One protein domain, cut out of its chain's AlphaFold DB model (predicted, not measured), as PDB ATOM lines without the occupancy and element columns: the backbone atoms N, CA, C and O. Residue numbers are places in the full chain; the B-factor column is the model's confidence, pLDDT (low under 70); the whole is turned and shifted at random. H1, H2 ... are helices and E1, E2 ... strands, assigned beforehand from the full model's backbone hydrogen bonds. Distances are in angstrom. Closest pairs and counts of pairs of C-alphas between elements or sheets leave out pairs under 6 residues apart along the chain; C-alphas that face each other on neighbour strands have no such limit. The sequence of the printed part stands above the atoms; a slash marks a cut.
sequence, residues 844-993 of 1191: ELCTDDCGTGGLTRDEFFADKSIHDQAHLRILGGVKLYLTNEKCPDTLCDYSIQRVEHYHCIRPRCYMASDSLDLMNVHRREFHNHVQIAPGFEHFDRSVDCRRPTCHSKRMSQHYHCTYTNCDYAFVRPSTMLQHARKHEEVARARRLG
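What this domain is: This is residues 844 to 993 of the 1191 residues of the protein "Transcription factor castor" of Fasciola hepatica (UniProt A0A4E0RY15). With little regular structure, two small loop-rich units sit end to end, each a two-stranded antiparallel sheet and a helix: E1-E2 with H3, then E3-E4 with H4. Residues 984 to 993 stick out. The 150 printed residues include H1 E1 H2 E2 H3 E3 E4 H4, a mixed class holding only 58 residues. It is only just compact, close to loose, radius of gyration 17.3 A, spanning 54 by 32 by 28 A.

How they stand to each other: H1, residues 858 to 861, precedes E1, 878 to 881. E1 is antiparallel to E2, 901 to 904: N 879 and O 903, 2.8 A. H2, 893 to 897, precedes E2. The closest C-alphas of H3, residues 916 to 929, and E2 are those of Leu 916 and Tyr 902, 6.8 A apart. E3, 936 to 939, and E4, 958 to 961, form a hairpin: N 937 and O 960, 2.9 A. The closest C-alphas of H4, residues 973 to 991, and E4 are those of Met 976 and Tyr 959, 6.9 A apart. O i to N i+4 pairs within hydrogen-bond range: every one in H2, 8 of 10 in H3, 14 of 15 in H4.

Where its parts are: H1 begins at C-alpha 858 (-35.490, -3.343, 15.661); H4, 26.6 A long, ends at C-alpha 991 (-55.737, 31.635, 45.370).

The domain as a whole: The printed part has no cut. The link E3 to E4 is long. Residues 844 to 853 and 862 to 872 are among those under pLDDT 70.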
ATOM      1  N   GLU A 844     -41.271  16.260  24.697       61.97
ATOM      2  CA  GLU A 844     -41.767  15.915  23.349       61.97
ATOM      3  C   GLU A 844     -41.488  14.450  22.956       61.97
ATOM      4  O   GLU A 844     -42.307  13.800  22.309       61.97
ATOM      5  N   LEU A 845     -40.357  13.888  23.399       62.06
ATOM      6  CA  LEU A 845     -40.012  12.475  23.195       62.06
ATOM      7  C   LEU A 845     -40.630  11.557  24.262       62.06
ATOM      8  O   LEU A 845     -40.529  10.335  24.176       62.06
ATOM      9  N   CYS A 846     -41.263  12.132  25.288       62.66
ATOM     10  CA  CYS A 846     -41.867  11.392  26.393       62.66
ATOM     11  C   CYS A 846     -43.365  11.101  26.172       62.66
ATOM     12  O   CYS A 846     -44.018  10.551  27.063       62.66
ATOM     13  N   THR A 847     -43.914  11.468  25.012       63.19
ATOM     14  CA  THR A 847     -45.293  11.188  24.586       63.19
ATOM     15  C   THR A 847     -45.421   9.925  23.723       63.19
ATOM     16  O   THR A 847     -44.436   9.328  23.297       63.19
ATOM     17  N   ASP A 848     -46.668   9.494  23.503       62.22
ATOM     18  CA  ASP A 848     -47.030   8.375  22.624       62.22
ATOM     19  C   ASP A 848     -48.033   8.882  21.597       62.22
ATOM     20  O   ASP A 848     -49.088   9.386  21.993       62.22
ATOM     21  N   ASP A 849     -47.757   8.656  20.317       57.69
ATOM     22  CA  ASP A 849     -48.766   8.787  19.274       57.69
ATOM     23  C   ASP A 849     -49.709   7.584  19.338       57.69
ATOM     24  O   ASP A 849     -49.343   6.450  19.007       57.69
ATOM     25  N   CYS A 850     -50.946   7.845  19.767       52.09
ATOM     26  CA  CYS A 850     -51.970   6.848  20.108       52.09
ATOM     27  C   CYS A 850     -52.435   5.956  18.928       52.09
ATOM     28  O   CYS A 850     -53.278   5.080  19.117       52.09
ATOM     29  N   GLY A 851     -51.905   6.170  17.718       54.59
ATOM     30  CA  GLY A 851     -52.140   5.344  16.527       54.59
ATOM     31  C   GLY A 851     -50.992   4.394  16.153       54.59
ATOM     32  O   GLY A 851     -51.118   3.668  15.170       54.59
ATOM     33  N   THR A 852     -49.872   4.391  16.885       58.22
ATOM     34  CA  THR A 852     -48.737   3.491  16.599       58.22
ATOM     35  C   THR A 852     -48.988   2.057  17.079       58.22
ATOM     36  O   THR A 852     -49.678   1.821  18.073       58.22
ATOM     37  N   GLY A 853     -48.414   1.082  16.364       63.97
ATOM     38  CA  GLY A 853     -48.484  -0.338  16.718       63.97
ATOM     39  C   GLY A 853     -47.731  -0.689  18.008       63.97
ATOM     40  O   GLY A 853     -47.215   0.178  18.716       63.97
ATOM     41  N   GLY A 854     -47.658  -1.986  18.323       74.56
ATOM     42  CA  GLY A 854     -46.692  -2.464  19.317       74.56
ATOM     43  C   GLY A 854     -45.276  -2.264  18.776       74.56
ATOM     44  O   GLY A 854     -45.022  -2.655  17.643       74.56
ATOM     45  N   LEU A 855     -44.397  -1.653  19.571       80.75
ATOM     46  CA  LEU A 855     -43.007  -1.394  19.198       80.75
ATOM     47  C   LEU A 855     -42.276  -2.725  19.025       80.75
ATOM     48  O   LEU A 855     -42.317  -3.555  19.938       80.75
ATOM     49  N   THR A 856     -41.590  -2.925  17.905       82.56
ATOM     50  CA  THR A 856     -40.633  -4.030  17.757       82.56
ATOM     51  C   THR A 856     -39.258  -3.637  18.297       82.56
ATOM     52  O   THR A 856     -38.968  -2.462  18.528       82.56
ATOM     53  N   ARG A 857     -38.389  -4.629  18.535       81.69
ATOM     54  CA  ARG A 857     -37.014  -4.384  18.999       81.69
ATOM     55  C   ARG A 857     -36.239  -3.527  18.000       81.69
ATOM     56  O   ARG A 857     -35.541  -2.601  18.402       81.69
ATOM     57  N   ASP A 858     -36.367  -3.849  16.719       76.69
ATOM     58  CA  ASP A 858     -35.490  -3.343  15.661       76.69
ATOM     59  C   ASP A 858     -35.776  -1.871  15.329       76.69
ATOM     60  O   ASP A 858     -34.866  -1.132  14.957       76.69
ATOM     61  N   GLU A 859     -37.000  -1.396  15.587       80.00
ATOM     62  CA  GLU A 859     -37.349   0.027  15.514       80.00
ATOM     63  C   GLU A 859     -36.440   0.896  16.404       80.00
ATOM     64  O   GLU A 859     -36.046   1.982  15.981       80.00
ATOM     65  N   PHE A 860     -36.026   0.423  17.592       77.56
ATOM     66  CA  PHE A 860     -35.113   1.158  18.494       77.56
ATOM     67  C   PHE A 860     -33.677   1.311  17.943       77.56
ATOM     68  O   PHE A 860     -32.834   1.941  18.590       77.56
ATOM     69  N   PHE A 861     -33.396   0.731  16.772       78.19
ATOM     70  CA  PHE A 861     -32.125   0.794  16.046       78.19
ATOM     71  C   PHE A 861     -32.302   1.309  14.604       78.19
ATOM     72  O   PHE A 861     -31.339   1.322  13.842       78.19
ATOM     73  N   ALA A 862     -33.511   1.734  14.215       66.88
ATOM     74  CA  ALA A 862     -33.787   2.256  12.882       66.88
ATOM     75  C   ALA A 862     -33.298   3.710  12.755       66.88
ATOM     76  O   ALA A 862     -33.939   4.637  13.257       66.88
ATOM     77  N   ASP A 863     -32.165   3.903  12.074       50.78
ATOM     78  CA  ASP A 863     -31.542   5.215  11.890       50.78
ATOM     79  C   ASP A 863     -32.493   6.248  11.264       50.78
ATOM     80  O   ASP A 863     -33.049   6.062  10.177       50.78
ATOM     81  N   LYS A 864     -32.608   7.400  11.932       51.69
ATOM     82  CA  LYS A 864     -33.115   8.645  11.351       51.69
ATOM     83  C   LYS A 864     -31.994   9.668  11.406       51.69
ATOM     84  O   LYS A 864     -31.595  10.103  12.483       51.69
ATOM     85  N   SER A 865     -31.475  10.032  10.241       45.47
ATOM     86  CA  SER A 865     -30.356  10.958  10.118       45.47
ATOM     87  C   SER A 865     -30.718  12.364  10.608       45.47
ATOM     88  O   SER A 865     -31.619  12.994  10.062       45.47
ATOM     89  N   ILE A 866     -29.989  12.840  11.624       44.41
ATOM     90  CA  ILE A 866     -29.418  14.195  11.802       44.41
ATOM     91  C   ILE A 866     -28.789  14.240  13.211       44.41
ATOM     92  O   ILE A 866     -29.494  14.079  14.196       44.41
ATOM     93  N   HIS A 867     -27.463  14.427  13.253       41.75
ATOM     94  CA  HIS A 867     -26.561  14.722  14.386       41.75
ATOM     95  C   HIS A 867     -26.863  14.244  15.829       41.75
ATOM     96  O   HIS A 867     -27.859  14.588  16.453       41.75
ATOM     97  N   ASP A 868     -25.842  13.599  16.404       39.94
ATOM     98  CA  ASP A 868     -25.481  13.565  17.828       39.94
ATOM     99  C   ASP A 868     -26.573  13.269  18.870       39.94
ATOM    100  O   ASP A 868     -27.124  14.172  19.499       39.94
ATOM    101  N   GLN A 869     -26.707  11.985  19.228       47.12
ATOM    102  CA  GLN A 869     -26.298  11.485  20.559       47.12
ATOM    103  C   GLN A 869     -26.658  10.003  20.758       47.12
ATOM    104  O   GLN A 869     -27.723   9.540  20.354       47.12
ATOM    105  N   ALA A 870     -25.867   9.290  21.572       43.75
ATOM    106  CA  ALA A 870     -26.194   7.953  22.098       43.75
ATOM    107  C   ALA A 870     -27.387   7.939  23.096       43.75
ATOM    108  O   ALA A 870     -27.515   7.059  23.946       43.75
ATOM    109  N   HIS A 871     -28.256   8.952  23.048       52.59
ATOM    110  CA  HIS A 871     -29.356   9.159  23.986       52.59
ATOM    111  C   HIS A 871     -30.710   8.671  23.454       52.59
ATOM    112  O   HIS A 871     -31.613   8.468  24.269       52.59
ATOM    113  N   LEU A 872     -30.842   8.438  22.143       63.94
ATOM    114  CA  LEU A 872     -32.128   8.335  21.441       63.94
ATOM    115  C   LEU A 872     -32.554   6.911  21.022       63.94
ATOM    116  O   LEU A 872     -33.292   6.758  20.055       63.94
ATOM    117  N   ARG A 873     -32.224   5.867  21.804       78.12
ATOM    118  CA  ARG A 873     -32.985   4.591  21.783       78.12
ATOM    119  C   ARG A 873     -34.373   4.779  22.422       78.12
ATOM    120  O   ARG A 873     -34.691   4.149  23.433       78.12
ATOM    121  N   ILE A 874     -35.146   5.733  21.907       77.81
ATOM    122  CA  ILE A 874     -36.392   6.234  22.490       77.81
ATOM    123  C   ILE A 874     -37.498   6.165  21.444       77.81
ATOM    124  O   ILE A 874     -37.412   6.830  20.416       77.81
ATOM    125  N   LEU A 875     -38.554   5.413  21.740       77.81
ATOM    126  CA  LEU A 875     -39.752   5.296  20.909       77.81
ATOM    127  C   LEU A 875     -40.984   5.143  21.797       77.81
ATOM    128  O   LEU A 875     -40.916   4.462  22.816       77.81
ATOM    129  N   GLY A 876     -42.105   5.760  21.411       73.62
ATOM    130  CA  GLY A 876     -43.408   5.570  22.066       73.62
ATOM    131  C   GLY A 876     -43.358   5.643  23.596       73.62
ATOM    132  O   GLY A 876     -43.724   4.680  24.267       73.62
ATOM    133  N   GLY A 877     -42.808   6.730  24.152       78.50
ATOM    134  CA  GLY A 877     -42.698   6.921  25.602       78.50
ATOM    135  C   GLY A 877     -41.807   5.911  26.349       78.50
ATOM    136  O   GLY A 877     -41.857   5.864  27.584       78.50
ATOM    137  N   VAL A 878     -40.987   5.121  25.646       85.69
ATOM    138  CA  VAL A 878     -40.097   4.076  26.182       85.69
ATOM    139  C   VAL A 878     -38.648   4.352  25.783       85.69
ATOM    140  O   VAL A 878     -38.379   4.724  24.644       85.69
ATOM    141  N   LYS A 879     -37.699   4.116  26.699       87.25
ATOM    142  CA  LYS A 879     -36.258   4.082  26.415       87.25
ATOM    143  C   LYS A 879     -35.671   2.694  26.669       87.25
ATOM    144  O   LYS A 879     -35.832   2.163  27.766       87.25
ATOM    145  N   LEU A 880     -34.951   2.156  25.685       88.06
ATOM    146  CA  LEU A 880     -34.129   0.947  25.813       88.06
ATOM    147  C   LEU A 880     -32.732   1.293  26.367       88.06
ATOM    148  O   LEU A 880     -32.136   2.300  25.982       88.06
ATOM    149  N   TYR A 881     -32.222   0.422  27.238       86.69
ATOM    150  CA  TYR A 881     -30.840   0.353  27.710       86.69
ATOM    151  C   TYR A 881     -30.277  -1.044  27.430       86.69
ATOM    152  O   TYR A 881     -30.893  -2.049  27.791       86.69
ATOM    153  N   LEU A 882     -29.101  -1.121  26.812       84.50
ATOM    154  CA  LEU A 882     -28.382  -2.380  26.587       84.50
ATOM    155  C   LEU A 882     -27.616  -2.843  27.838       84.50
ATOM    156  O   LEU A 882     -27.268  -2.039  28.697       84.50
ATOM    157  N   THR A 883     -27.244  -4.127  27.886       81.38
ATOM    158  CA  THR A 883     -26.407  -4.766  28.930       81.38
ATOM    159  C   THR A 883     -25.168  -3.969  29.372       81.38
ATOM    160  O   THR A 883     -24.780  -4.037  30.539       81.38
ATOM    161  N   ASN A 884     -24.553  -3.201  28.463       71.06
ATOM    162  CA  ASN A 884     -23.350  -2.400  28.729       71.06
ATOM    163  C   ASN A 884     -23.632  -0.893  28.932       71.06
ATOM    164  O   ASN A 884     -22.710  -0.132  29.226       71.06
ATOM    165  N   GLU A 885     -24.877  -0.439  28.772       78.56
ATOM    166  CA  GLU A 885     -25.267   0.967  28.918       78.56
ATOM    167  C   GLU A 885     -25.671   1.257  30.373       78.56
ATOM    168  O   GLU A 885     -26.510   0.575  30.962       78.56
ATOM    169  N   LYS A 886     -25.079   2.291  30.986       75.44
ATOM    170  CA  LYS A 886     -25.387   2.656  32.378       75.44
ATOM    171  C   LYS A 886     -26.798   3.248  32.478       75.44
ATOM    172  O   LYS A 886     -27.042   4.359  32.005       75.44
ATOM    173  N   CYS A 887     -27.709   2.545  33.150       82.62
ATOM    174  CA  CYS A 887     -29.015   3.092  33.510       82.62
ATOM    175  C   CYS A 887     -28.841   4.319  34.441       82.62
ATOM    176  O   CYS A 887     -28.034   4.260  35.375       82.62
ATOM    177  N   PRO A 888     -29.595   5.425  34.249       79.50
ATOM    178  CA  PRO A 888     -29.576   6.581  35.155       79.50
ATOM    179  C   PRO A 888     -30.001   6.207  36.578       79.50
ATOM    180  O   PRO A 888     -29.634   6.891  37.536       79.50
ATOM    181  N   ASP A 889     -30.750   5.115  36.738       81.38
ATOM    182  CA  ASP A 889     -31.002   4.534  38.040       81.38
ATOM    183  C   ASP A 889     -30.048   3.378  38.356       81.38
ATOM    184  O   ASP A 889     -30.320   2.210  38.097       81.38
ATOM    185  N   THR A 890     -28.985   3.704  39.087       77.81
ATOM    186  CA  THR A 890     -28.046   2.747  39.705       77.81
ATOM    187  C   THR A 890     -28.666   1.856  40.803       77.81
ATOM    188  O   THR A 890     -27.952   1.286  41.620       77.81
ATOM    189  N   LEU A 891     -29.999   1.797  40.908       78.44
ATOM    190  CA  LEU A 891     -30.773   0.839  41.711       78.44
ATOM    191  C   LEU A 891     -31.853   0.097  40.891       78.44
ATOM    192  O   LEU A 891     -32.689  -0.588  41.477       78.44
ATOM    193  N   CYS A 892     -31.843   0.210  39.559       83.75
ATOM    194  CA  CYS A 892     -32.687  -0.604  38.690       83.75
ATOM    195  C   CYS A 892     -32.230  -2.071  38.760       83.75
ATOM    196  O   CYS A 892     -31.067  -2.365  38.477       83.75
ATOM    197  N   ASP A 893     -33.136  -2.989  39.117       84.06
ATOM    198  CA  ASP A 893     -32.814  -4.415  39.282       84.06
ATOM    199  C   ASP A 893     -32.210  -5.015  38.001       84.06
ATOM    200  O   ASP A 893     -31.212  -5.733  38.061       84.06
ATOM    201  N   TYR A 894     -32.750  -4.644  36.839       86.94
ATOM    202  CA  TYR A 894     -32.258  -5.071  35.528       86.94
ATOM    203  C   TYR A 894     -30.843  -4.548  35.225       86.94
ATOM    204  O   TYR A 894     -29.986  -5.295  34.753       86.94
ATOM    205  N   SER A 895     -30.549  -3.293  35.589       84.50
ATOM    206  CA  SER A 895     -29.202  -2.720  35.452       84.50
ATOM    207  C   SER A 895     -28.187  -3.345  36.416       84.50
ATOM    208  O   SER A 895     -27.003  -3.383  36.089       84.50
ATOM    209  N   ILE A 896     -28.623  -3.838  37.581       83.88
ATOM    210  CA  ILE A 896     -27.778  -4.598  38.519       83.88
ATOM    211  C   ILE A 896     -27.481  -5.994  37.952       83.88
ATOM    212  O   ILE A 896     -26.345  -6.457  38.019       83.88
ATOM    213  N   GLN A 897     -28.480  -6.634  37.337       83.38
ATOM    214  CA  GLN A 897     -28.347  -7.926  36.651       83.38
ATOM    215  C   GLN A 897     -27.589  -7.839  35.312       83.38
ATOM    216  O   GLN A 897     -27.247  -8.872  34.744       83.38
ATOM    217  N   ARG A 898     -27.303  -6.624  34.817       81.62
ATOM    218  CA  ARG A 898     -26.708  -6.341  33.495       81.62
ATOM    219  C   ARG A 898     -27.501  -6.929  32.321       81.62
ATOM    220  O   ARG A 898     -26.927  -7.245  31.281       81.62
ATOM    221  N   VAL A 899     -28.817  -7.053  32.458       87.62
ATOM    222  CA  VAL A 899     -29.686  -7.405  31.326       87.62
ATOM    223  C   VAL A 899     -30.108  -6.142  30.578       87.62
ATOM    224  O   VAL A 899     -30.200  -5.055  31.155       87.62
ATOM    225  N   GLU A 900     -30.349  -6.279  29.280       87.81
ATOM    226  CA  GLU A 900     -31.031  -5.248  28.501       87.81
ATOM    227  C   GLU A 900     -32.446  -5.008  29.043       87.81
ATOM    228  O   GLU A 900     -33.122  -5.937  29.486       87.81
ATOM    229  N   HIS A 901     -32.874  -3.746  29.081       90.94
ATOM    230  CA  HIS A 901     -34.134  -3.372  29.713       90.94
ATOM    231  C   HIS A 901     -34.711  -2.054  29.197       90.94
ATOM    232  O   HIS A 901     -34.012  -1.129  28.783       90.94
ATOM    233  N   TYR A 902     -36.030  -1.973  29.276       89.88
ATOM    234  CA  TYR A 902     -36.873  -0.880  28.836       89.88
ATOM    235  C   TYR A 902     -37.388  -0.116  30.056       89.88
ATOM    236  O   TYR A 902     -37.966  -0.702  30.974       89.88
ATOM    237  N   HIS A 903     -37.238   1.205  30.054       89.62
ATOM    238  CA  HIS A 903     -37.891   2.103  31.004       89.62
ATOM    239  C   HIS A 903     -39.000   2.886  30.309       89.62
ATOM    240  O   HIS A 903     -38.781   3.454  29.239       89.62
ATOM    241  N   CYS A 904     -40.164   3.009  30.947       89.69
ATOM    242  CA  CYS A 904     -41.106   4.055  30.560       89.69
ATOM    243  C   CYS A 904     -40.524   5.417  30.969       89.69
ATOM    244  O   CYS A 904     -40.123   5.602  32.119       89.69
ATOM    245  N   ILE A 905     -40.478   6.367  30.034       84.00
ATOM    246  CA  ILE A 905     -39.981   7.736  30.255       84.00
ATOM    247  C   ILE A 905     -41.110   8.776  30.341       84.00
ATOM    248  O   ILE A 905     -40.846   9.955  30.616       84.00
ATOM    249  N   ARG A 906     -42.365   8.347  30.132       82.50
ATOM    250  CA  ARG A 906     -43.566   9.195  30.170       82.50
ATOM    251  C   ARG A 906     -43.655   9.951  31.505       82.50
ATOM    252  O   ARG A 906     -43.380   9.357  32.553       82.50
ATOM    253  N   PRO A 907     -44.031  11.248  31.523       78.56
ATOM    254  CA  PRO A 907     -43.862  12.079  32.709       78.56
ATOM    255  C   PRO A 907     -44.498  11.484  33.970       78.56
ATOM    256  O   PRO A 907     -45.715  11.316  34.061       78.56
ATOM    257  N   ARG A 908     -43.648  11.240  34.976       81.19
ATOM    258  CA  ARG A 908     -44.007  10.779  36.330       81.19
ATOM    259  C   ARG A 908     -44.555   9.343  36.403       81.19
ATOM    260  O   ARG A 908     -45.155   8.985  37.421       81.19
ATOM    261  N   CYS A 909     -44.314   8.526  35.376       88.62
ATOM    262  CA  CYS A 909     -44.362   7.070  35.479       88.62
ATOM    263  C   CYS A 909     -42.947   6.520  35.714       88.62
ATOM    264  O   CYS A 909     -42.009   6.917  35.030       88.62
ATOM    265  N   TYR A 910     -42.799   5.604  36.668       87.75
ATOM    266  CA  TYR A 910     -41.582   4.837  36.908       87.75
ATOM    267  C   TYR A 910     -41.919   3.346  36.766       87.75
ATOM    268  O   TYR A 910     -42.386   2.702  37.707       87.75
ATOM    269  N   MET A 911     -41.710   2.830  35.556       87.44
ATOM    270  CA  MET A 911     -41.915   1.436  35.148       87.44
ATOM    271  C   MET A 911     -40.639   0.941  34.461       87.44
ATOM    272  O   MET A 911     -40.063   1.677  33.653       87.44
ATOM    273  N   ALA A 912     -40.211  -0.283  34.769       89.88
ATOM    274  CA  ALA A 912     -39.063  -0.942  34.148       89.88
ATOM    275  C   ALA A 912     -39.416  -2.391  33.778       89.88
ATOM    276  O   ALA A 912     -40.195  -3.031  34.479       89.88
ATOM    277  N   SER A 913     -38.863  -2.901  32.680       90.00
ATOM    278  CA  SER A 913     -39.104  -4.266  32.196       90.00
ATOM    279  C   SER A 913     -37.933  -4.742  31.341       90.00
ATOM    280  O   SER A 913     -37.430  -3.976  30.528       90.00
ATOM    281  N   ASP A 914     -37.536  -6.001  31.464       90.25
ATOM    282  CA  ASP A 914     -36.701  -6.719  30.488       90.25
ATOM    283  C   ASP A 914     -37.506  -7.095  29.227       90.25
ATOM    284  O   ASP A 914     -37.014  -6.993  28.107       90.25
ATOM    285  N   SER A 915     -38.782  -7.454  29.386       89.44
ATOM    286  CA  SER A 915     -39.699  -7.740  28.277       89.44
ATOM    287  C   SER A 915     -40.225  -6.469  27.594       89.44
ATOM    288  O   SER A 915     -40.852  -5.615  28.233       89.44
ATOM    289  N   LEU A 916     -40.058  -6.389  26.267       88.06
ATOM    290  CA  LEU A 916     -40.677  -5.362  25.420       88.06
ATOM    291  C   LEU A 916     -42.200  -5.548  25.301       88.06
ATOM    292  O   LEU A 916     -42.935  -4.563  25.277       88.06
ATOM    293  N   ASP A 917     -42.702  -6.786  25.300       86.19
ATOM    294  CA  ASP A 917     -44.143  -7.069  25.232       86.19
ATOM    295  C   ASP A 917     -44.892  -6.529  26.452       86.19
ATOM    296  O   ASP A 917     -45.932  -5.883  26.307       86.19
ATOM    297  N   LEU A 918     -44.329  -6.708  27.652       89.00
ATOM    298  CA  LEU A 918     -44.886  -6.132  28.877       89.00
ATOM    299  C   LEU A 918     -44.901  -4.596  28.823       89.00
ATOM    300  O   LEU A 918     -45.862  -3.971  29.275       89.00
ATOM    301  N   MET A 919     -43.890  -3.974  28.211       87.75
ATOM    302  CA  MET A 919     -43.861  -2.524  28.003       87.75
ATOM    303  C   MET A 919     -44.871  -2.067  26.930       87.75
ATOM    304  O   MET A 919     -45.523  -1.034  27.092       87.75
ATOM    305  N   ASN A 920     -45.087  -2.862  25.879       87.44
ATOM    306  CA  ASN A 920     -46.127  -2.644  24.870       87.44
ATOM    307  C   ASN A 920     -47.547  -2.790  25.438       87.44
ATOM    308  O   ASN A 920     -48.459  -2.082  25.005       87.44
ATOM    309  N   VAL A 921     -47.761  -3.683  26.405       87.38
ATOM    310  CA  VAL A 921     -48.998  -3.737  27.201       87.38
ATOM    311  C   VAL A 921     -49.093  -2.501  28.100       87.38
ATOM    312  O   VAL A 921     -50.117  -1.823  28.080       87.38
ATOM    313  N   HIS A 922     -48.019  -2.122  28.804       88.69
ATOM    314  CA  HIS A 922     -47.998  -0.937  29.668       88.69
ATOM    315  C   HIS A 922     -48.403   0.348  28.923       88.69
ATOM    316  O   HIS A 922     -49.358   1.007  29.332       88.69
ATOM    317  N   ARG A 923     -47.764   0.690  27.794       86.12
ATOM    318  CA  ARG A 923     -48.111   1.917  27.045       86.12
ATOM    319  C   ARG A 923     -49.552   1.916  26.515       86.12
ATOM    320  O   ARG A 923     -50.230   2.936  26.620       86.12
ATOM    321  N   ARG A 924     -50.060   0.774  26.027       81.81
ATOM    322  CA  ARG A 924     -51.415   0.660  25.443       81.81
ATOM    323  C   ARG A 924     -52.543   0.543  26.469       81.81
ATOM    324  O   ARG A 924     -53.642   1.019  26.201       81.81
ATOM    325  N   GLU A 925     -52.307  -0.077  27.622       83.12
ATOM    326  CA  GLU A 925     -53.351  -0.316  28.625       83.12
ATOM    327  C   GLU A 925     -53.239   0.624  29.825       83.12
ATOM    328  O   GLU A 925     -54.243   1.207  30.232       83.12
ATOM    329  N   PHE A 926     -52.042   0.825  30.381       85.56
ATOM    330  CA  PHE A 926     -51.884   1.642  31.584       85.56
ATOM    331  C   PHE A 926     -52.131   3.123  31.285       85.56
ATOM    332  O   PHE A 926     -52.954   3.748  31.947       85.56
ATOM    333  N   HIS A 927     -51.493   3.691  30.259       84.25
ATOM    334  CA  HIS A 927     -51.603   5.130  29.989       84.25
ATOM    335  C   HIS A 927     -52.908   5.572  29.317       84.25
ATOM    336  O   HIS A 927     -53.290   6.732  29.474       84.25
ATOM    337  N   ASN A 928     -53.635   4.658  28.669       82.06
ATOM    338  CA  ASN A 928     -54.971   4.942  28.137       82.06
ATOM    339  C   ASN A 928     -56.060   4.912  29.226       82.06
ATOM    340  O   ASN A 928     -56.987   5.720  29.181       82.06
ATOM    341  N   HIS A 929     -55.943   4.040  30.237       78.25
ATOM    342  CA  HIS A 929     -56.933   3.938  31.322       78.25
ATOM    343  C   HIS A 929     -56.560   4.726  32.594       78.25
ATOM    344  O   HIS A 929     -57.438   5.030  33.403       78.25
ATOM    345  N   VAL A 930     -55.279   5.059  32.806       82.00
ATOM    346  CA  VAL A 930     -54.775   5.703  34.033       82.00
ATOM    347  C   VAL A 930     -54.036   7.005  33.725       82.00
ATOM    348  O   VAL A 930     -52.836   7.039  33.441       82.00
ATOM    349  N   GLN A 931     -54.746   8.120  33.895       79.19
ATOM    350  CA  GLN A 931     -54.148   9.453  33.906       79.19
ATOM    351  C   GLN A 931     -53.546   9.759  35.286       79.19
ATOM    352  O   GLN A 931     -54.254   9.829  36.296       79.19
ATOM    353  N   ILE A 932     -52.230   9.973  35.344       84.19
ATOM    354  CA  ILE A 932     -51.530  10.340  36.581       84.19
ATOM    355  C   ILE A 932     -51.700  11.856  36.806       84.19
ATOM    356  O   ILE A 932     -50.920  12.657  36.286       84.19
ATOM    357  N   ALA A 933     -52.710  12.275  37.576       78.12
ATOM    358  CA  ALA A 933     -53.010  13.695  37.839       78.12
ATOM    359  C   ALA A 933     -51.795  14.474  38.396       78.12
ATOM    360  O   ALA A 933     -50.984  13.870  39.100       78.12
ATOM    361  N   PRO A 934     -51.611  15.773  38.077       77.44
ATOM    362  CA  PRO A 934     -50.412  16.543  38.434       77.44
ATOM    363  C   PRO A 934     -50.111  16.543  39.943       77.44
ATOM    364  O   PRO A 934     -51.015  16.496  40.769       77.44
ATOM    365  N   GLY A 935     -48.822  16.589  40.307       82.12
ATOM    366  CA  GLY A 935     -48.380  16.521  41.710       82.12
ATOM    367  C   GLY A 935     -48.361  15.110  42.323       82.12
ATOM    368  O   GLY A 935     -48.421  14.967  43.545       82.12
ATOM    369  N   PHE A 936     -48.259  14.072  41.484       87.31
ATOM    370  CA  PHE A 936     -48.089  12.667  41.887       87.31
ATOM    371  C   PHE A 936     -46.994  11.958  41.072       87.31
ATOM    372  O   PHE A 936     -46.662  12.403  39.974       87.31
ATOM    373  N   GLU A 937     -46.482  10.836  41.571       88.69
ATOM    374  CA  GLU A 937     -45.525   9.933  40.905       88.69
ATOM    375  C   GLU A 937     -46.049   8.488  40.988       88.69
ATOM    376  O   GLU A 937     -46.418   8.046  42.076       88.69
ATOM    377  N   HIS A 938     -46.104   7.756  39.869       90.31
ATOM    378  CA  HIS A 938     -46.436   6.324  39.841       90.31
ATOM    379  C   HIS A 938     -45.164   5.474  39.854       90.31
ATOM    380  O   HIS A 938     -44.273   5.719  39.049       90.31
ATOM    381  N   PHE A 939     -45.118   4.451  40.706       88.06
ATOM    382  CA  PHE A 939     -44.064   3.441  40.750       88.06
ATOM    383  C   PHE A 939     -44.690   2.060  40.591       88.06
ATOM    384  O   PHE A 939     -45.534   1.666  41.402       88.06
ATOM    385  N   ASP A 940     -44.266   1.318  39.573       86.00
ATOM    386  CA  ASP A 940     -44.602  -0.097  39.462       86.00
ATOM    387  C   ASP A 940     -43.821  -0.949  40.492       86.00
ATOM    388  O   ASP A 940     -42.836  -0.507  41.088       86.00
ATOM    389  N   ARG A 941     -44.256  -2.196  40.704       85.44
ATOM    390  CA  ARG A 941     -43.557  -3.212  41.501       85.44
ATOM    391  C   ARG A 941     -42.091  -3.410  41.075       85.44
ATOM    392  O   ARG A 941     -41.270  -3.697  41.946       85.44
ATOM    393  N   SER A 942     -41.775  -3.230  39.791       80.75
ATOM    394  CA  SER A 942     -40.424  -3.282  39.202       80.75
ATOM    395  C   SER A 942     -39.456  -2.187  39.678       80.75
ATOM    396  O   SER A 942     -38.250  -2.339  39.492       80.75
ATOM    397  N   VAL A 943     -39.929  -1.090  40.291       82.62
ATOM    398  CA  VAL A 943     -39.072   0.058  40.648       82.62
ATOM    399  C   VAL A 943     -39.130   0.385  42.143       82.62
ATOM    400  O   VAL A 943     -40.187   0.624  42.728       82.62
ATOM    401  N   ASP A 944     -37.959   0.480  42.783       81.25
ATOM    402  CA  ASP A 944     -37.854   0.936  44.170       81.25
ATOM    403  C   ASP A 944     -38.056   2.459  44.282       81.25
ATOM    404  O   ASP A 944     -37.158   3.257  43.973       81.25
ATOM    405  N   CYS A 945     -39.230   2.847  44.790       82.56
ATOM    406  CA  CYS A 945     -39.630   4.227  45.067       82.56
ATOM    407  C   CYS A 945     -38.809   4.928  46.167       82.56
ATOM    408  O   CYS A 945     -38.985   6.130  46.373       82.56
ATOM    409  N   ARG A 946     -37.935   4.204  46.891       82.56
ATOM    410  CA  ARG A 946     -36.962   4.697  47.891       82.56
ATOM    411  C   ARG A 946     -37.503   5.484  49.086       82.56
ATOM    412  O   ARG A 946     -36.727   5.856  49.966       82.56
ATOM    413  N   ARG A 947     -38.811   5.716  49.182       80.56
ATOM    414  CA  ARG A 947     -39.427   6.414  50.317       80.56
ATOM    415  C   ARG A 947     -39.449   5.478  51.536       80.56
ATOM    416  O   ARG A 947     -40.149   4.467  51.490       80.56
ATOM    417  N   PRO A 948     -38.734   5.794  52.638       68.56
ATOM    418  CA  PRO A 948     -38.539   4.864  53.760       68.56
ATOM    419  C   PRO A 948     -39.832   4.547  54.526       68.56
ATOM    420  O   PRO A 948     -39.908   3.553  55.236       68.56
ATOM    421  N   THR A 949     -40.865   5.377  54.364       73.38
ATOM    422  CA  THR A 949     -42.201   5.204  54.945       73.38
ATOM    423  C   THR A 949     -43.194   4.487  54.016       73.38
ATOM    424  O   THR A 949     -44.355   4.318  54.389       73.38
ATOM    425  N   CYS A 950     -42.790   4.066  52.808       80.50
ATOM    426  CA  CYS A 950     -43.693   3.401  51.865       80.50
ATOM    427  C   CYS A 950     -43.832   1.899  52.150       80.50
ATOM    428  O   CYS A 950     -42.896   1.126  51.959       80.50
ATOM    429  N   HIS A 951     -45.038   1.466  52.520       73.12
ATOM    430  CA  HIS A 951     -45.347   0.051  52.745       73.12
ATOM    431  C   HIS A 951     -45.487  -0.770  51.444       73.12
ATOM    432  O   HIS A 951     -45.292  -1.979  51.466       73.12
ATOM    433  N   SER A 952     -45.777  -0.131  50.302       74.62
ATOM    434  CA  SER A 952     -45.913  -0.792  48.986       74.62
ATOM    435  C   SER A 952     -44.587  -0.995  48.236       74.62
ATOM    436  O   SER A 952     -44.585  -1.593  47.157       74.62
ATOM    437  N   LYS A 953     -43.467  -0.510  48.787       74.88
ATOM    438  CA  LYS A 953     -42.116  -0.550  48.204       74.88
ATOM    439  C   LYS A 953     -41.771  -1.942  47.643       74.88
ATOM    440  O   LYS A 953     -41.667  -2.900  48.405       74.88
ATOM    441  N   ARG A 954     -41.592  -2.047  46.315       67.81
ATOM    442  CA  ARG A 954     -41.300  -3.292  45.556       67.81
ATOM    443  C   ARG A 954     -42.323  -4.439  45.725       67.81
ATOM    444  O   ARG A 954     -42.090  -5.556  45.268       67.81
ATOM    445  N   MET A 955     -43.470  -4.182  46.360       71.94
ATOM    446  CA  MET A 955     -44.493  -5.188  46.677       71.94
ATOM    447  C   MET A 955     -45.773  -5.010  45.848       71.94
ATOM    448  O   MET A 955     -46.373  -5.999  45.434       71.94
ATOM    449  N   SER A 956     -46.163  -3.770  45.536       80.88
ATOM    450  CA  SER A 956     -47.279  -3.467  44.630       80.88
ATOM    451  C   SER A 956     -47.003  -2.205  43.815       80.88
ATOM    452  O   SER A 956     -46.342  -1.295  44.312       80.88
ATOM    453  N   GLN A 957     -47.599  -2.088  42.624       86.94
ATOM    454  CA  GLN A 957     -47.731  -0.786  41.959       86.94
ATOM    455  C   GLN A 957     -48.422   0.225  42.896       86.94
ATOM    456  O   GLN A 957     -49.326  -0.146  43.659       86.94
ATOM    457  N   HIS A 958     -47.963   1.475  42.910       91.00
ATOM    458  CA  HIS A 958     -48.462   2.508  43.817       91.00
ATOM    459  C   HIS A 958     -48.153   3.936  43.339       91.00
ATOM    460  O   HIS A 958     -47.284   4.182  42.510       91.00
ATOM    461  N   TYR A 959     -48.884   4.901  43.893       89.94
ATOM    462  CA  TYR A 959     -48.826   6.323  43.568       89.94
ATOM    463  C   TYR A 959     -48.426   7.106  44.814       89.94
ATOM    464  O   TYR A 959     -49.091   6.996  45.845       89.94
ATOM    465  N   HIS A 960     -47.387   7.927  44.720       89.25
ATOM    466  CA  HIS A 960     -46.990   8.862  45.767       89.25
ATOM    467  C   HIS A 960     -47.463  10.279  45.460       89.25
ATOM    468  O   HIS A 960     -47.376  10.741  44.324       89.25
ATOM    469  N   CYS A 961     -47.912  10.988  46.493       89.50
ATOM    470  CA  CYS A 961     -48.096  12.432  46.436       89.50
ATOM    471  C   CYS A 961     -46.726  13.147  46.391       89.50
ATOM    472  O   CYS A 961     -45.764  12.723  47.045       89.50
ATOM    473  N   THR A 962     -46.621  14.229  45.615       84.69
ATOM    474  CA  THR A 962     -45.437  15.113  45.572       84.69
ATOM    475  C   THR A 962     -45.743  16.566  45.925       84.69
ATOM    476  O   THR A 962     -44.836  17.400  45.947       84.69
ATOM    477  N   TYR A 963     -46.996  16.880  46.269       83.38
ATOM    478  CA  TYR A 963     -47.360  18.172  46.846       83.38
ATOM    479  C   TYR A 963     -46.608  18.431  48.160       83.38
ATOM    480  O   TYR A 963     -46.391  17.533  48.978       83.38
ATOM    481  N   THR A 964     -46.221  19.687  48.393       76.50
ATOM    482  CA  THR A 964     -45.402  20.050  49.555       76.50
ATOM    483  C   THR A 964     -46.115  19.738  50.873       76.50
ATOM    484  O   THR A 964     -47.265  20.121  51.091       76.50
ATOM    485  N   ASN A 965     -45.390  19.089  51.791       71.56
ATOM    486  CA  ASN A 965     -45.892  18.588  53.079       71.56
ATOM    487  C   ASN A 965     -46.912  17.433  52.974       71.56
ATOM    488  O   ASN A 965     -47.705  17.252  53.901       71.56
ATOM    489  N   CYS A 966     -46.910  16.670  51.874       82.75
ATOM    490  CA  CYS A 966     -47.816  15.547  51.673       82.75
ATOM    491  C   CYS A 966     -47.088  14.248  51.289       82.75
ATOM    492  O   CYS A 966     -46.489  14.150  50.222       82.75
ATOM    493  N   ASP A 967     -47.197  13.239  52.156       75.94
ATOM    494  CA  ASP A 967     -46.447  11.974  52.078       75.94
ATOM    495  C   ASP A 967     -47.318  10.744  51.770       75.94
ATOM    496  O   ASP A 967     -46.870   9.603  51.886       75.94
ATOM    497  N   TYR A 968     -48.582  10.951  51.392       84.44
ATOM    498  CA  TYR A 968     -49.515   9.846  51.180       84.44
ATOM    499  C   TYR A 968     -49.135   8.977  49.972       84.44
ATOM    500  O   TYR A 968     -48.747   9.471  48.909       84.44
ATOM    501  N   ALA A 969     -49.302   7.666  50.157       87.38
ATOM    502  CA  ALA A 969     -49.154   6.633  49.144       87.38
ATOM    503  C   ALA A 969     -50.506   5.943  48.895       87.38
ATOM    504  O   ALA A 969     -51.281   5.728  49.830       87.38
ATOM    505  N   PHE A 970     -50.783   5.576  47.647       88.25
ATOM    506  CA  PHE A 970     -52.046   4.975  47.214       88.25
ATOM    507  C   PHE A 970     -51.781   3.779  46.302       88.25
ATOM    508  O   PHE A 970     -50.935   3.868  45.427       88.25
ATOM    509  N   VAL A 971     -52.530   2.683  46.436       87.81
ATOM    510  CA  VAL A 971     -52.431   1.528  45.511       87.81
ATOM    511  C   VAL A 971     -53.422   1.639  44.340       87.81
ATOM    512  O   VAL A 971     -53.243   1.004  43.307       87.81
ATOM    513  N   ARG A 972     -54.480   2.458  44.464       87.81
ATOM    514  CA  ARG A 972     -55.567   2.562  43.473       87.81
ATOM    515  C   ARG A 972     -55.617   3.961  42.830       87.81
ATOM    516  O   ARG A 972     -55.642   4.942  43.573       87.81
ATOM    517  N   PRO A 973     -55.734   4.085  41.491       87.31
ATOM    518  CA  PRO A 973     -55.857   5.385  40.818       87.31
ATOM    519  C   PRO A 973     -57.014   6.247  41.338       87.31
ATOM    520  O   PRO A 973     -56.865   7.450  41.531       87.31
ATOM    521  N   SER A 974     -58.162   5.635  41.640       86.88
ATOM    522  CA  SER A 974     -59.346   6.343  42.140       86.88
ATOM    523  C   SER A 974     -59.119   7.035  43.490       86.88
ATOM    524  O   SER A 974     -59.625   8.139  43.700       86.88
ATOM    525  N   THR A 975     -58.328   6.443  44.393       87.06
ATOM    526  CA  THR A 975     -57.999   7.066  45.687       87.06
ATOM    527  C   THR A 975     -56.937   8.155  45.543       87.06
ATOM    528  O   THR A 975     -57.038   9.181  46.217       87.06
ATOM    529  N   MET A 976     -56.002   8.004  44.597       89.25
ATOM    530  CA  MET A 976     -55.081   9.069  44.177       89.25
ATOM    531  C   MET A 976     -55.852  10.290  43.636       89.25
ATOM    532  O   MET A 976     -55.682  11.393  44.151       89.25
ATOM    533  N   LEU A 977     -56.803  10.099  42.714       87.25
ATOM    534  CA  LEU A 977     -57.643  11.177  42.161       87.25
ATOM    535  C   LEU A 977     -58.591  11.812  43.201       87.25
ATOM    536  O   LEU A 977     -58.922  12.998  43.127       87.25
ATOM    537  N   GLN A 978     -59.041  11.053  44.204       87.38
ATOM    538  CA  GLN A 978     -59.793  11.608  45.337       87.38
ATOM    539  C   GLN A 978     -58.906  12.461  46.264       87.38
ATOM    540  O   GLN A 978     -59.399  13.398  46.891       87.38
ATOM    541  N   HIS A 979     -57.607  12.167  46.349       88.19
ATOM    542  CA  HIS A 979     -56.639  12.971  47.093       88.19
ATOM    543  C   HIS A 979     -56.173  14.206  46.301       88.19
ATOM    544  O   HIS A 979     -56.076  15.286  46.882       88.19
ATOM    545  N   ALA A 980     -55.987  14.088  44.980       87.25
ATOM    546  CA  ALA A 980     -55.654  15.199  44.082       87.25
ATOM    547  C   ALA A 980     -56.653  16.360  44.220       87.25
ATOM    548  O   ALA A 980     -56.266  17.488  44.525       87.25
ATOM    549  N   ARG A 981     -57.957  16.053  44.169       87.31
ATOM    550  CA  ARG A 981     -59.037  17.036  44.370       87.31
ATOM    551  C   ARG A 981     -58.980  17.764  45.721       87.31
ATOM    552  O   ARG A 981     -59.376  18.920  45.799       87.31
ATOM    553  N   LYS A 982     -58.429  17.150  46.779       85.38
ATOM    554  CA  LYS A 982     -58.211  17.834  48.074       85.38
ATOM    555  C   LYS A 982     -57.059  18.839  48.002       85.38
ATOM    556  O   LYS A 982     -57.147  19.903  48.611       85.38
ATOM    557  N   HIS A 983     -56.004  18.539  47.242       85.94
ATOM    558  CA  HIS A 983     -54.938  19.502  46.960       85.94
ATOM    559  C   HIS A 983     -55.420  20.645  46.061       85.94
ATOM    560  O   HIS A 983     -55.054  21.792  46.310       85.94
ATOM    561  N   GLU A 984     -56.300  20.372  45.097       84.25
ATOM    562  CA  GLU A 984     -56.978  21.404  44.303       84.25
ATOM    563  C   GLU A 984     -57.907  22.284  45.153       84.25
ATOM    564  O   GLU A 984     -57.832  23.504  45.033       84.25
ATOM    565  N   GLU A 985     -58.730  21.714  46.049       83.62
ATOM    566  CA  GLU A 985     -59.556  22.477  47.006       83.62
ATOM    567  C   GLU A 985     -58.683  23.425  47.856       83.62
ATOM    568  O   GLU A 985     -58.979  24.618  47.954       83.62
ATOM    569  N   VAL A 986     -57.564  22.936  48.409       82.25
ATOM    570  CA  VAL A 986     -56.633  23.750  49.216       82.25
ATOM    571  C   VAL A 986     -55.890  24.796  48.376       82.25
ATOM    572  O   VAL A 986     -55.710  25.928  48.826       82.25
ATOM    573  N   ALA A 987     -55.471  24.465  47.152       78.94
ATOM    574  CA  ALA A 987     -54.819  25.415  46.251       78.94
ATOM    575  C   ALA A 987     -55.789  26.512  45.780       78.94
ATOM    576  O   ALA A 987     -55.405  27.679  45.722       78.94
ATOM    577  N   ARG A 988     -57.052  26.162  45.504       82.69
ATOM    578  CA  ARG A 988     -58.128  27.105  45.166       82.69
ATOM    579  C   ARG A 988     -58.417  28.042  46.340       82.69
ATOM    580  O   ARG A 988     -58.437  29.250  46.143       82.69
ATOM    581  N   ALA A 989     -58.522  27.516  47.564       74.12
ATOM    582  CA  ALA A 989     -58.696  28.329  48.771       74.12
ATOM    583  C   ALA A 989     -57.538  29.322  49.007       74.12
ATOM    584  O   ALA A 989     -57.784  30.455  49.413       74.12
ATOM    585  N   ARG A 990     -56.288  28.934  48.698       75.06
ATOM    586  CA  ARG A 990     -55.126  29.844  48.747       75.06
ATOM    587  C   ARG A 990     -55.176  30.941  47.681       75.06
ATOM    588  O   ARG A 990     -54.874  32.082  48.002       75.06
ATOM    589  N   ARG A 991     -55.570  30.624  46.439       74.81
ATOM    590  CA  ARG A 991     -55.737  31.635  45.370       74.81
ATOM    591  C   ARG A 991     -56.860  32.634  45.673       74.81
ATOM    592  O   ARG A 991     -56.790  33.762  45.216       74.81
ATOM    593  N   LEU A 992     -57.860  32.226  46.454       77.25
ATOM    594  CA  LEU A 992     -58.982  33.064  46.896       77.25
ATOM    595  C   LEU A 992     -58.696  33.848  48.199       77.25
ATOM    596  O   LEU A 992     -59.630  34.293  48.857       77.25
ATOM    597  N   GLY A 993     -57.430  33.990  48.612       50.25
ATOM    598  CA  GLY A 993     -57.025  34.868  49.724       50.25
ATOM    599  C   GLY A 993     -57.481  34.448  51.132       50.25
ATOM    600  O   GLY A 993     -57.279  35.191  52.093       50.25
TER     601      GLY A 993